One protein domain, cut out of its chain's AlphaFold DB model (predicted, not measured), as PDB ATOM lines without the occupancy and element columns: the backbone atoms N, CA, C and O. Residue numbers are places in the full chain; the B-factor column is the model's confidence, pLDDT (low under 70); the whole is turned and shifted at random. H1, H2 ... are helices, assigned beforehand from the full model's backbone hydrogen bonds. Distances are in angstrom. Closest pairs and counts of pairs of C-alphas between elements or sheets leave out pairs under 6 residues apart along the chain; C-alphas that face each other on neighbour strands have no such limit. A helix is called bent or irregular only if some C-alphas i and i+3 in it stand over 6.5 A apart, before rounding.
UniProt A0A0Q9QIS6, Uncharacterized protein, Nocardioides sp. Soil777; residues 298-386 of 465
ATOM      1  N   ARG A 298      90.252 121.376  96.634       96.31
ATOM      2  CA  ARG A 298      90.991 122.255  97.561       96.31
ATOM      3  C   ARG A 298      91.777 121.486  98.626       96.31
ATOM      4  O   ARG A 298      92.900 121.862  98.951       96.31
ATOM      5  N   TYR A 299      91.216 120.394  99.151       96.50
ATOM      6  CA  TYR A 299      91.904 119.564 100.142       96.50
ATOM      7  C   TYR A 299      93.129 118.845  99.561       96.50
ATOM      8  O   TYR A 299      94.183 118.791 100.194       96.50
ATOM      9  N   ASP A 300      93.012 118.301  98.347       97.00
ATOM     10  CA  ASP A 300      94.142 117.663  97.668       97.00
ATOM     11  C   ASP A 300      95.206 118.692  97.266       97.00
ATOM     12  O   ASP A 300      96.393 118.401  97.400       97.00
ATOM     13  N   ALA A 301      94.802 119.896  96.845       97.00
ATOM     14  CA  ALA A 301      95.705 121.014  96.584       97.00
ATOM     15  C   ALA A 301      96.453 121.436  97.857       97.00
ATOM     16  O   ALA A 301      97.672 121.570  97.826       97.00
ATOM     17  N   LEU A 302      95.758 121.549  98.998       97.31
ATOM     18  CA  LEU A 302      96.376 121.853 100.293       97.31
ATOM     19  C   LEU A 302      97.438 120.812 100.638       97.31
ATOM     20  O   LEU A 302      98.576 121.157 100.959       97.31
ATOM     21  N   ALA A 303      97.078 119.532 100.557       95.88
ATOM     22  CA  ALA A 303      97.981 118.452 100.910       95.88
ATOM     23  C   ALA A 303      99.168 118.350  99.931       95.88
ATOM     24  O   ALA A 303     100.303 118.136 100.357       95.88
ATOM     25  N   HIS A 304      98.933 118.562  98.632       95.31
ATOM     26  CA  HIS A 304      99.982 118.595  97.615       95.31
ATOM     27  C   HIS A 304     100.950 119.766  97.828       95.31
ATOM     28  O   HIS A 304     102.156 119.534  97.917       95.31
ATOM     29  N   SER A 305     100.448 120.995  97.990       95.88
ATOM     30  CA  SER A 305     101.276 122.177  98.268       95.88
ATOM     31  C   SER A 305     102.061 122.020  99.570       95.88
ATOM     32  O   SER A 305     103.242 122.368  99.635       95.88
ATOM     33  N   ALA A 306     101.450 121.406 100.590       95.69
ATOM     34  CA  ALA A 306     102.113 121.114 101.851       95.69
ATOM     35  C   ALA A 306     103.278 120.119 101.688       95.69
ATOM     36  O   ALA A 306     104.372 120.344 102.213       95.69
ATOM     37  N   ALA A 307     103.067 119.044 100.926       91.00
ATOM     38  CA  ALA A 307     104.089 118.046 100.621       91.00
ATOM     39  C   ALA A 307     105.221 118.614  99.747       91.00
ATOM     40  O   ALA A 307     106.396 118.333  99.989       91.00
ATOM     41  N   HIS A 308     104.874 119.430  98.750       87.25
ATOM     42  CA  HIS A 308     105.829 120.092  97.865       87.25
ATOM     43  C   HIS A 308     106.737 121.049  98.648       87.25
ATOM     44  O   HIS A 308     107.957 120.950  98.563       87.25
ATOM     45  N   SER A 309     106.171 121.873  99.533       90.12
ATOM     46  CA  SER A 309     106.974 122.734 100.408       90.12
ATOM     47  C   SER A 309     107.919 121.931 101.318       90.12
ATOM     48  O   SER A 309     109.087 122.290 101.464       90.12
ATOM     49  N   ALA A 310     107.469 120.800 101.877       87.31
ATOM     50  CA  ALA A 310     108.318 119.935 102.700       87.31
ATOM     51  C   ALA A 310     109.464 119.278 101.903       87.31
ATOM     52  O   ALA A 310     110.581 119.140 102.427       87.31
ATOM     53  N   LYS A 311     109.214 118.886 100.641       80.00
ATOM     54  CA  LYS A 311     110.245 118.401  99.699       80.00
ATOM     55  C   LYS A 311     111.354 119.447  99.572       80.00
ATOM     56  O   LYS A 311     112.522 119.118  99.805       80.00
ATOM     57  N   ASP A 312     110.969 120.704  99.386       75.75
ATOM     58  CA  ASP A 312     111.884 121.832  99.176       75.75
ATOM     59  C   ASP A 312     112.373 122.470 100.487       75.75
ATOM     60  O   ASP A 312     112.918 123.569 100.506       75.75
ATOM     61  N   GLN A 313     112.217 121.754 101.607       81.62
ATOM     62  CA  GLN A 313     112.699 122.155 102.935       81.62
ATOM     63  C   GLN A 313     112.108 123.470 103.446       81.62
ATOM     64  O   GLN A 313     112.735 124.117 104.281       81.62
ATOM     65  N   TRP A 314     110.917 123.841 102.974       88.56
ATOM     66  CA  TRP A 314     110.264 125.102 103.321       88.56
ATOM     67  C   TRP A 314     111.160 126.309 103.027       88.56
ATOM     68  O   TRP A 314     111.195 127.240 103.814       88.56
ATOM     69  N   ARG A 315     111.925 126.269 101.927       83.06
ATOM     70  CA  ARG A 315     112.882 127.324 101.555       83.06
ATOM     71  C   ARG A 315     112.220 128.650 101.161       83.06
ATOM     72  O   ARG A 315     112.853 129.696 101.241       83.06
ATOM     73  N   TRP A 316     110.968 128.621 100.709       87.12
ATOM     74  CA  TRP A 316     110.299 129.786 100.127       87.12
ATOM     75  C   TRP A 316     109.028 130.154 100.899       87.12
ATOM     76  O   TRP A 316     108.146 129.304 101.072       87.12
ATOM     77  N   LEU A 317     108.868 131.435 101.267       92.12
ATOM     78  CA  LEU A 317     107.639 131.907 101.924       92.12
ATOM     79  C   LEU A 317     106.414 131.788 101.023       92.12
ATOM     80  O   LEU A 317     105.337 131.503 101.542       92.12
ATOM     81  N   ARG A 318     106.559 131.915  99.694       92.81
ATOM     82  CA  ARG A 318     105.459 131.656  98.747       92.81
ATOM     83  C   ARG A 318     104.806 130.296  98.993       92.81
ATOM     84  O   ARG A 318     103.585 130.206  99.012       92.81
ATOM     85  N   SER A 319     105.592 129.248  99.238       91.94
ATOM     86  CA  SER A 319     105.047 127.903  99.453       91.94
ATOM     87  C   SER A 319     104.278 127.788 100.775       91.94
ATOM     88  O   SER A 319     103.280 127.074 100.842       91.94
ATOM     89  N   LEU A 320     104.698 128.508 101.824       96.38
ATOM     90  CA  LEU A 320     103.933 128.598 103.076       96.38
ATOM     91  C   LEU A 320     102.660 129.436 102.897       96.38
ATOM     92  O   LEU A 320     101.612 129.082 103.434       96.38
ATOM     93  N   LEU A 321     102.732 130.509 102.108       97.06
ATOM     94  CA  LEU A 321     101.589 131.347 101.766       97.06
ATOM     95  C   LEU A 321     100.527 130.569 100.977       97.06
ATOM     96  O   LEU A 321      99.355 130.642 101.339       97.06
ATOM     97  N   ASP A 322     100.925 129.766  99.983       96.56
ATOM     98  CA  ASP A 322     100.027 128.879  99.227       96.56
ATOM     99  C   ASP A 322      99.213 127.976 100.173       96.56
ATOM    100  O   ASP A 322      97.985 127.893 100.086       96.56
ATOM    101  N   VAL A 323      99.901 127.320 101.115       97.62
ATOM    102  CA  VAL A 323      99.293 126.413 102.102       97.62
ATOM    103  C   VAL A 323      98.365 127.170 103.049       97.62
ATOM    104  O   VAL A 323      97.251 126.716 103.309       97.62
ATOM    105  N   HIS A 324      98.791 128.330 103.549       97.69
ATOM    106  CA  HIS A 324      97.981 129.145 104.451       97.69
ATOM    107  C   HIS A 324      96.705 129.667 103.774       97.69
ATOM    108  O   HIS A 324      95.638 129.661 104.389       97.69
ATOM    109  N   LEU A 325      96.788 130.103 102.514       96.75
ATOM    110  CA  LEU A 325      95.636 130.588 101.753       96.75
ATOM    111  C   LEU A 325      94.606 129.481 101.523       96.75
ATOM    112  O   LEU A 325      93.430 129.679 101.822       96.75
ATOM    113  N   LEU A 326      95.048 128.295 101.097       96.69
ATOM    114  CA  LEU A 326      94.169 127.130 100.972       96.69
ATOM    115  C   LEU A 326      93.544 126.754 102.322       96.69
ATOM    116  O   LEU A 326      92.342 126.520 102.397       96.69
ATOM    117  N   ALA A 327      94.325 126.750 103.404       96.62
ATOM    118  CA  ALA A 327      93.832 126.450 104.750       96.62
ATOM    119  C   ALA A 327      92.828 127.490 105.286       96.62
ATOM    120  O   ALA A 327      92.006 127.153 106.142       96.62
ATOM    121  N   SER A 328      92.891 128.732 104.793       95.31
ATOM    122  CA  SER A 328      91.978 129.823 105.160       95.31
ATOM    123  C   SER A 328      90.602 129.708 104.498       95.31
ATOM    124  O   SER A 328      89.636 130.308 104.970       95.31
ATOM    125  N   ASP A 329      90.483 128.955 103.404       94.12
ATOM    126  CA  ASP A 329      89.202 128.716 102.747       94.12
ATOM    127  C   ASP A 329      88.450 127.585 103.465       94.12
ATOM    128  O   ASP A 329      88.882 126.432 103.476       94.12
ATOM    129  N   ALA A 330      87.289 127.896 104.048       93.06
ATOM    130  CA  ALA A 330      86.464 126.915 104.754       93.06
ATOM    131  C   ALA A 330      86.067 125.723 103.859       93.06
ATOM    132  O   ALA A 330      85.918 124.602 104.348       93.06
ATOM    133  N   ARG A 331      85.953 125.937 102.539       93.12
ATOM    134  CA  ARG A 331      85.619 124.890 101.558       93.12
ATOM    135  C   ARG A 331      86.719 123.839 101.420       93.12
ATOM    136  O   ARG A 331      86.440 122.736 100.963       93.12
ATOM    137  N   THR A 332      87.949 124.154 101.826       95.31
ATOM    138  CA  THR A 332      89.088 123.225 101.793       95.31
ATOM    139  C   THR A 332      88.895 122.037 102.718       95.31
ATOM    140  O   THR A 332      89.389 120.949 102.434       95.31
ATOM    141  N   TRP A 333      88.165 122.202 103.816       94.06
ATOM    142  CA  TRP A 333      88.112 121.220 104.895       94.06
ATOM    143  C   TRP A 333      87.071 120.120 104.661       94.06
ATOM    144  O   TRP A 333      86.255 119.812 105.527       94.06
ATOM    145  N   GLN A 334      87.158 119.479 103.492       89.69
ATOM    146  CA  GLN A 334      86.452 118.247 103.129       89.69
ATOM    147  C   GLN A 334      87.470 117.101 102.958       89.69
ATOM    148  O   GLN A 334      87.793 116.702 101.835       89.69
ATOM    149  N   PRO A 335      88.058 116.601 104.064       85.81
ATOM    150  CA  PRO A 335      89.183 115.680 103.999       85.81
ATOM    151  C   PRO A 335      88.777 114.314 103.439       85.81
ATOM    152  O   PRO A 335      87.925 113.628 103.994       85.81
ATOM    153  N   ASN A 336      89.463 113.871 102.386       87.31
ATOM    154  CA  ASN A 336      89.331 112.506 101.848       87.31
ATOM    155  C   ASN A 336      90.349 111.514 102.446       87.31
ATOM    156  O   ASN A 336      90.233 110.302 102.279       87.31
ATOM    157  N   ARG A 337      91.357 112.036 103.148       91.00
ATOM    158  CA  ARG A 337      92.385 111.290 103.881       91.00
ATOM    159  C   ARG A 337      92.938 112.163 104.996       91.00
ATOM    160  O   ARG A 337      92.802 113.383 104.952       91.00
ATOM    161  N   ARG A 338      93.645 111.571 105.955       91.19
ATOM    162  CA  ARG A 338      94.428 112.356 106.921       91.19
ATOM    163  C   ARG A 338      95.635 112.999 106.230       91.19
ATOM    164  O   ARG A 338      96.225 112.397 105.325       91.19
ATOM    165  N   LEU A 339      95.995 114.204 106.666       92.38
ATOM    166  CA  LEU A 339      97.278 114.806 106.310       92.38
ATOM    167  C   LEU A 339      98.411 113.950 106.887       92.38
ATOM    168  O   LEU A 339      98.321 113.442 108.008       92.38
ATOM    169  N   ARG A 340      99.469 113.771 106.101       90.62
ATOM    170  CA  ARG A 340     100.697 113.116 106.553       90.62
ATOM    171  C   ARG A 340     101.465 114.033 107.501       90.62
ATOM    172  O   ARG A 340     101.175 115.221 107.616       90.62
ATOM    173  N   HIS A 341     102.463 113.483 108.186       90.25
ATOM    174  CA  HIS A 341     103.244 114.248 109.156       90.25
ATOM    175  C   HIS A 341     103.986 115.433 108.516       90.25
ATOM    176  O   HIS A 341     103.943 116.530 109.056       90.25
ATOM    177  N   ASP A 342     104.601 115.236 107.349       89.56
ATOM    178  CA  ASP A 342     105.238 116.297 106.563       89.56
ATOM    179  C   ASP A 342     104.245 117.399 106.169       89.56
ATOM    180  O   ASP A 342     104.544 118.579 106.319       89.56
ATOM    181  N   GLU A 343     103.043 117.017 105.736       94.81
ATOM    182  CA  GLU A 343     101.988 117.959 105.349       94.81
ATOM    183  C   GLU A 343     101.458 118.757 106.553       94.81
ATOM    184  O   GLU A 343     101.259 119.967 106.453       94.81
ATOM    185  N   LEU A 344     101.280 118.098 107.706       95.62
ATOM    186  CA  LEU A 344     100.904 118.744 108.968       95.62
ATOM    187  C   LEU A 344     101.981 119.715 109.448       95.62
ATOM    188  O   LEU A 344     101.653 120.821 109.860       95.62
ATOM    189  N   VAL A 345     103.261 119.340 109.375       96.31
ATOM    190  CA  VAL A 345     104.360 120.242 109.742       96.31
ATOM    191  C   VAL A 345     104.369 121.468 108.831       96.31
ATOM    192  O   VAL A 345     104.476 122.581 109.336       96.31
ATOM    193  N   THR A 346     104.189 121.311 107.514       97.38
ATOM    194  CA  THR A 346     104.096 122.467 106.607       97.38
ATOM    195  C   THR A 346     102.916 123.371 106.945       97.38
ATOM    196  O   THR A 346     103.087 124.585 107.036       97.38
ATOM    197  N   LEU A 347     101.724 122.797 107.143       98.00
ATOM    198  CA  LEU A 347     100.536 123.548 107.547       98.00
ATOM    199  C   LEU A 347     100.797 124.325 108.844       98.00
ATOM    200  O   LEU A 347     100.474 125.505 108.934       98.00
ATOM    201  N   GLY A 348     101.446 123.690 109.817       97.88
ATOM    202  CA  GLY A 348     101.831 124.328 111.068       97.88
ATOM    203  C   GLY A 348     102.843 125.453 110.890       97.88
ATOM    204  O   GLY A 348     102.668 126.514 111.475       97.88
ATOM    205  N   LEU A 349     103.870 125.269 110.056       98.00
ATOM    206  CA  LEU A 349     104.845 126.318 109.742       98.00
ATOM    207  C   LEU A 349     104.174 127.520 109.074       98.00
ATOM    208  O   LEU A 349     104.483 128.655 109.423       98.00
ATOM    209  N   ALA A 350     103.229 127.279 108.166       97.88
ATOM    210  CA  ALA A 350     102.454 128.327 107.516       97.88
ATOM    211  C   ALA A 350     101.590 129.114 108.520       97.88
ATOM    212  O   ALA A 350     101.525 130.339 108.460       97.88
ATOM    213  N   VAL A 351     100.984 128.428 109.490       97.00
ATOM    214  CA  VAL A 351     100.198 129.039 110.578       97.00
ATOM    215  C   VAL A 351     101.077 129.822 111.548       97.00
ATOM    216  O   VAL A 351     100.738 130.938 111.923       97.00
ATOM    217  N   LEU A 352     102.225 129.271 111.941       96.50
ATOM    218  CA  LEU A 352     103.185 129.959 112.807       96.50
ATOM    219  C   LEU A 352     103.788 131.194 112.122       96.50
ATOM    220  O   LEU A 352     104.145 132.150 112.806       96.50
ATOM    221  N   ALA A 353     103.911 131.165 110.793       95.44
ATOM    222  CA  ALA A 353     104.423 132.265 109.986       95.44
ATOM    223  C   ALA A 353     103.395 133.386 109.772       95.44
ATOM    224  O   ALA A 353     103.754 134.556 109.841       95.44
ATOM    225  N   LEU A 354     102.140 133.029 109.479       96.12
ATOM    226  CA  LEU A 354     101.137 133.952 108.930       96.12
ATOM    227  C   LEU A 354      99.905 134.137 109.825       96.12
ATOM    228  O   LEU A 354      98.997 134.887 109.476       96.12
ATOM    229  N   GLY A 355      99.870 133.468 110.974       95.19
ATOM    230  CA  GLY A 355      98.739 133.461 111.894       95.19
ATOM    231  C   GLY A 355      97.776 132.297 111.656       95.19
ATOM    232  O   GLY A 355      97.790 131.621 110.623       95.19
ATOM    233  N   ARG A 356      96.923 132.045 112.652       94.44
ATOM    234  CA  ARG A 356      95.854 131.045 112.577       94.44
ATOM    235  C   ARG A 356      94.686 131.609 111.758       94.44
ATOM    236  O   ARG A 356      94.133 132.626 112.173       94.44
ATOM    237  N   PRO A 357      94.257 130.959 110.660       90.44
ATOM    238  CA  PRO A 357      93.054 131.384 109.953       90.44
ATOM    239  C   PRO A 357      91.817 131.288 110.856       90.44
ATOM    240  O   PRO A 357      91.675 130.334 111.622       90.44
ATOM    241  N   GLU A 358      90.902 132.254 110.771       86.12
ATOM    242  CA  GLU A 358      89.721 132.310 111.650       86.12
ATOM    243  C   GLU A 358      88.795 131.100 111.454       86.12
ATOM    244  O   GLU A 358      88.343 130.481 112.415       86.12
ATOM    245  N   THR A 359      88.585 130.708 110.199       83.50
ATOM    246  CA  THR A 359      87.690 129.621 109.770       83.50
ATOM    247  C   THR A 359      88.334 128.233 109.822       83.50
ATOM    248  O   THR A 359      87.691 127.238 109.480       83.50
ATOM    249  N   ALA A 360      89.602 128.138 110.230       85.25
ATOM    250  CA  ALA A 360      90.338 126.884 110.226       85.25
ATOM    251  C   ALA A 360      89.877 125.919 111.346       85.25
ATOM    252  O   ALA A 360      89.723 126.334 112.504       85.25
ATOM    253  N   PRO A 361      89.727 124.613 111.046       93.19
ATOM    254  CA  PRO A 361      89.412 123.589 112.034       93.19
ATOM    255  C   PRO A 361      90.590 123.314 112.976       93.19
ATOM    256  O   PRO A 361      91.739 123.657 112.702       93.19
ATOM    257  N   THR A 362      90.314 122.606 114.072       91.06
ATOM    258  CA  THR A 362      91.272 122.316 115.159       91.06
ATOM    259  C   THR A 362      92.527 121.549 114.729       91.06
ATOM    260  O   THR A 362      93.549 121.598 115.411       91.06
ATOM    261  N   VAL A 363      92.500 120.862 113.581       93.19
ATOM    262  CA  VAL A 363      93.696 120.217 113.005       93.19
ATOM    263  C   VAL A 363      94.811 121.227 112.708       93.19
ATOM    264  O   VAL A 363      95.985 120.873 112.751       93.19
ATOM    265  N   VAL A 364      94.465 122.492 112.457       95.12
ATOM    266  CA  VAL A 364      95.423 123.579 112.225       95.12
ATOM    267  C   VAL A 364      96.195 123.919 113.504       95.12
ATOM    268  O   VAL A 364      97.400 124.156 113.452       95.12
ATOM    269  N   ASP A 365      95.542 123.838 114.662       94.38
ATOM    270  CA  ASP A 365      96.183 124.043 115.965       94.38
ATOM    271  C   ASP A 365      97.149 122.889 116.290       94.38
ATOM    272  O   ASP A 365      98.280 123.099 116.729       94.38
ATOM    273  N   GLN A 366      96.747 121.653 115.976       93.50
ATOM    274  CA  GLN A 366      97.616 120.474 116.093       93.50
ATOM    275  C   GLN A 366      98.823 120.552 115.150       93.50
ATOM    276  O   GLN A 366      99.937 120.187 115.529       93.50
ATOM    277  N   ALA A 367      98.610 121.042 113.929       96.69
ATOM    278  CA  ALA A 367      99.661 121.266 112.949       96.69
ATOM    279  C   ALA A 367     100.690 122.283 113.468       96.69
ATOM    280  O   ALA A 367     101.890 122.012 113.422       96.69
ATOM    281  N   ALA A 368     100.237 123.409 114.034       96.88
ATOM    282  CA  ALA A 368     101.113 124.424 114.620       96.88
ATOM    283  C   ALA A 368     101.999 123.849 115.740       96.88
ATOM    284  O   ALA A 368     103.208 124.077 115.737       96.88
ATOM    285  N   LEU A 369     101.435 123.032 116.639       95.88
ATOM    286  CA  LEU A 369     102.208 122.346 117.682       95.88
ATOM    287  C   LEU A 369     103.256 121.389 117.097       95.88
ATOM    288  O   LEU A 369     104.404 121.385 117.542       95.88
ATOM    289  N   ALA A 370     102.893 120.612 116.071       94.25
ATOM    290  CA  ALA A 370     103.813 119.692 115.402       94.25
ATOM    291  C   ALA A 370     104.966 120.412 114.677       94.25
ATOM    292  O   ALA A 370     106.036 119.832 114.495       94.25
ATOM    293  N   ALA A 371     104.762 121.667 114.271       96.81
ATOM    294  CA  ALA A 371     105.746 122.474 113.559       96.81
ATOM    295  C   ALA A 371     106.755 123.202 114.465       96.81
ATOM    296  O   ALA A 371     107.810 123.611 113.972       96.81
ATOM    297  N   LEU A 372     106.481 123.344 115.769       95.88
ATOM    298  CA  LEU A 372     107.356 124.067 116.707       95.88
ATOM    299  C   LEU A 372     108.831 123.619 116.655       95.88
ATOM    300  O   LEU A 372     109.687 124.498 116.541       95.88
ATOM    301  N   PRO A 373     109.170 122.310 116.626       95.69
ATOM    302  CA  PRO A 373     110.567 121.861 116.556       95.69
ATOM    303  C   PRO A 373     111.310 122.259 115.270       95.69
ATOM    304  O   PRO A 373     112.532 122.159 115.201       95.69
ATOM    305  N   HIS A 374     110.585 122.668 114.226       92.19
ATOM    306  CA  HIS A 374     111.139 123.018 112.916       92.19
ATOM    307  C   HIS A 374     111.263 124.531 112.708       92.19
ATOM    308  O   HIS A 374     112.030 124.958 111.843       92.19
ATOM    309  N   ARG A 375     110.533 125.334 113.492       92.12
ATOM    310  CA  ARG A 375     110.341 126.773 113.268       92.12
ATOM    311  C   ARG A 375     111.656 127.539 113.154       92.12
ATOM    312  O   ARG A 375     111.871 128.211 112.151       92.12
ATOM    313  N   GLU A 376     112.530 127.427 114.151       89.81
ATOM    314  CA  GLU A 376     113.785 128.193 114.201       89.81
ATOM    315  C   GLU A 376     114.689 127.872 113.013       89.81
ATOM    316  O   GLU A 376     115.189 128.770 112.341       89.81
ATOM    317  N   ARG A 377     114.822 126.582 112.685       89.06
ATOM    318  CA  ARG A 377     115.599 126.123 111.530       89.06
ATOM    319  C   ARG A 377     115.054 126.678 110.212       89.06
ATOM    320  O   ARG A 377     115.843 127.010 109.334       89.06
ATOM    321  N   VAL A 378     113.732 126.724 110.047       88.19
ATOM    322  CA  VAL A 378     113.093 127.224 108.818       88.19
ATOM    323  C   VAL A 378     113.233 128.740 108.703       88.19
ATOM    324  O   VAL A 378     113.568 129.229 107.632       88.19
ATOM    325  N   ILE A 379     113.059 129.485 109.797       86.38
ATOM    326  CA  ILE A 379     113.302 130.935 109.812       86.38
ATOM    327  C   ILE A 379     114.766 131.233 109.469       86.38
ATOM    328  O   ILE A 379     115.031 132.058 108.599       86.38
ATOM    329  N   ALA A 380     115.713 130.512 110.077       85.00
ATOM    330  CA  ALA A 380     117.133 130.655 109.766       85.00
ATOM    331  C   ALA A 380     117.436 130.337 108.291       85.00
ATOM    332  O   ALA A 380     118.239 131.028 107.668       85.00
ATOM    333  N   LEU A 381     116.762 129.331 107.716       83.44
ATOM    334  CA  LEU A 381     116.868 129.030 106.290       83.44
ATOM    335  C   LEU A 381     116.360 130.198 105.446       83.44
ATOM    336  O   LEU A 381     117.080 130.611 104.552       83.44
ATOM    337  N   HIS A 382     115.182 130.759 105.730       86.19
ATOM    338  CA  HIS A 382     114.640 131.885 104.959       86.19
ATOM    339  C   HIS A 382     115.551 133.114 104.975       86.19
ATOM    340  O   HIS A 382     115.693 133.785 103.959       86.19
ATOM    341  N   VAL A 383     116.194 133.382 106.110       77.62
ATOM    342  CA  VAL A 383     117.171 134.466 106.250       77.62
ATOM    343  C   VAL A 383     118.437 134.194 105.435       77.62
ATOM    344  O   VAL A 383     118.919 135.087 104.752       77.62
ATOM    345  N   GLY A 384     118.970 132.972 105.500       66.12
ATOM    346  CA  GLY A 384     120.214 132.576 104.833       66.12
ATOM    347  C   GLY A 384     120.026 131.919 103.467       66.12
ATOM    348  O   GLY A 384     120.933 131.224 103.010       66.12
ATOM    349  N   THR A 385     118.851 132.048 102.839       60.34
ATOM    350  CA  THR A 385     118.613 131.503 101.496       60.34
ATOM    351  C   THR A 385     119.323 132.397 100.490       60.34
ATOM    352  O   THR A 385     118.699 133.223  99.843       60.34
ATOM    353  N   GLU A 386     120.633 132.240 100.340       48.00
ATOM    354  CA  GLU A 386     121.288 132.683  99.115       48.00
ATOM    355  C   GLU A 386     120.706 131.883  97.936       48.00
ATOM    356  O   GLU A 386     120.328 130.713  98.090       48.00
TER     357      GLU A 386
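This is residues 298 to 386 of the 465 residues of an uncharacterized protein of Nocardioides sp. Soil777 (UniProt A0A0Q9QIS6). A hairpin of two helices, H1 and H2, covers one side of the crosswise helix H3, and H4a, the first arm of the bent helix H4, crosses H3 on its other side. The second arm, H4b, turns off at one end of the long axis, and the long loop of residues 329 to 340 lies towards the other end. The printed part has 89 residues with four named helices, H1 to H4 in chain order, and no named strand; the class is all helix. It is compact, with a radius of gyration of the C-alphas of 11.8 A, and elongated, spanning 37 by 20 by 19 A.

H1, residues 298 to 311, begins with C-alpha 298 at (90.991, 122.255, 97.561) and is 19.8 A long. H2, residues 317 to 328, is 16.1 A long. H3, residues 341 to 354, is 19.8 A long. H4, residues 363 to 383, was assigned as one helix by its hydrogen bonds but is bent: C-alphas 373 and 376 are 7.5 A apart. Its arm H4a, residues 363 to 373, is 17.3 A long and irregular, with C-alphas 370 and 373 7.2 A apart. H4b, residues 376 to 383, is 10.7 A long and ends with C-alpha 383 at (117.171, 134.466, 106.250).

H1 and H2 form a helical hairpin at a shallow tilt of 25 degrees, opposite ways; their closest C-alphas, Ser 309 and Ser 319, are 5.6 A apart. H3, the hub, touches H1 with residues 342 to 347 alone, about perpendicular at 87 degrees, closest at C-alphas 306 and 343, 4.7 A. H3 touches H2 at 85 degrees, C-alphas 320 and 350 closest at 4.7 A, and H4a at 90 degrees, C-alphas 348 and 368 closest at 3.6 A. H4b stands at 84 degrees to H4a and is close to but not clearly touching H2. Every O i to N i+4 pair is within hydrogen-bond range in H1, H2, H3 and H4b, and 6 of 7 in H4a.

The C-alphas of Gln 334 and Glu 386, the two farthest apart, are 37.9 A apart. The printed part has no cut, and the link from H2 to H3 is long, 12 residues. Residues 384 to 386 have pLDDT under 70.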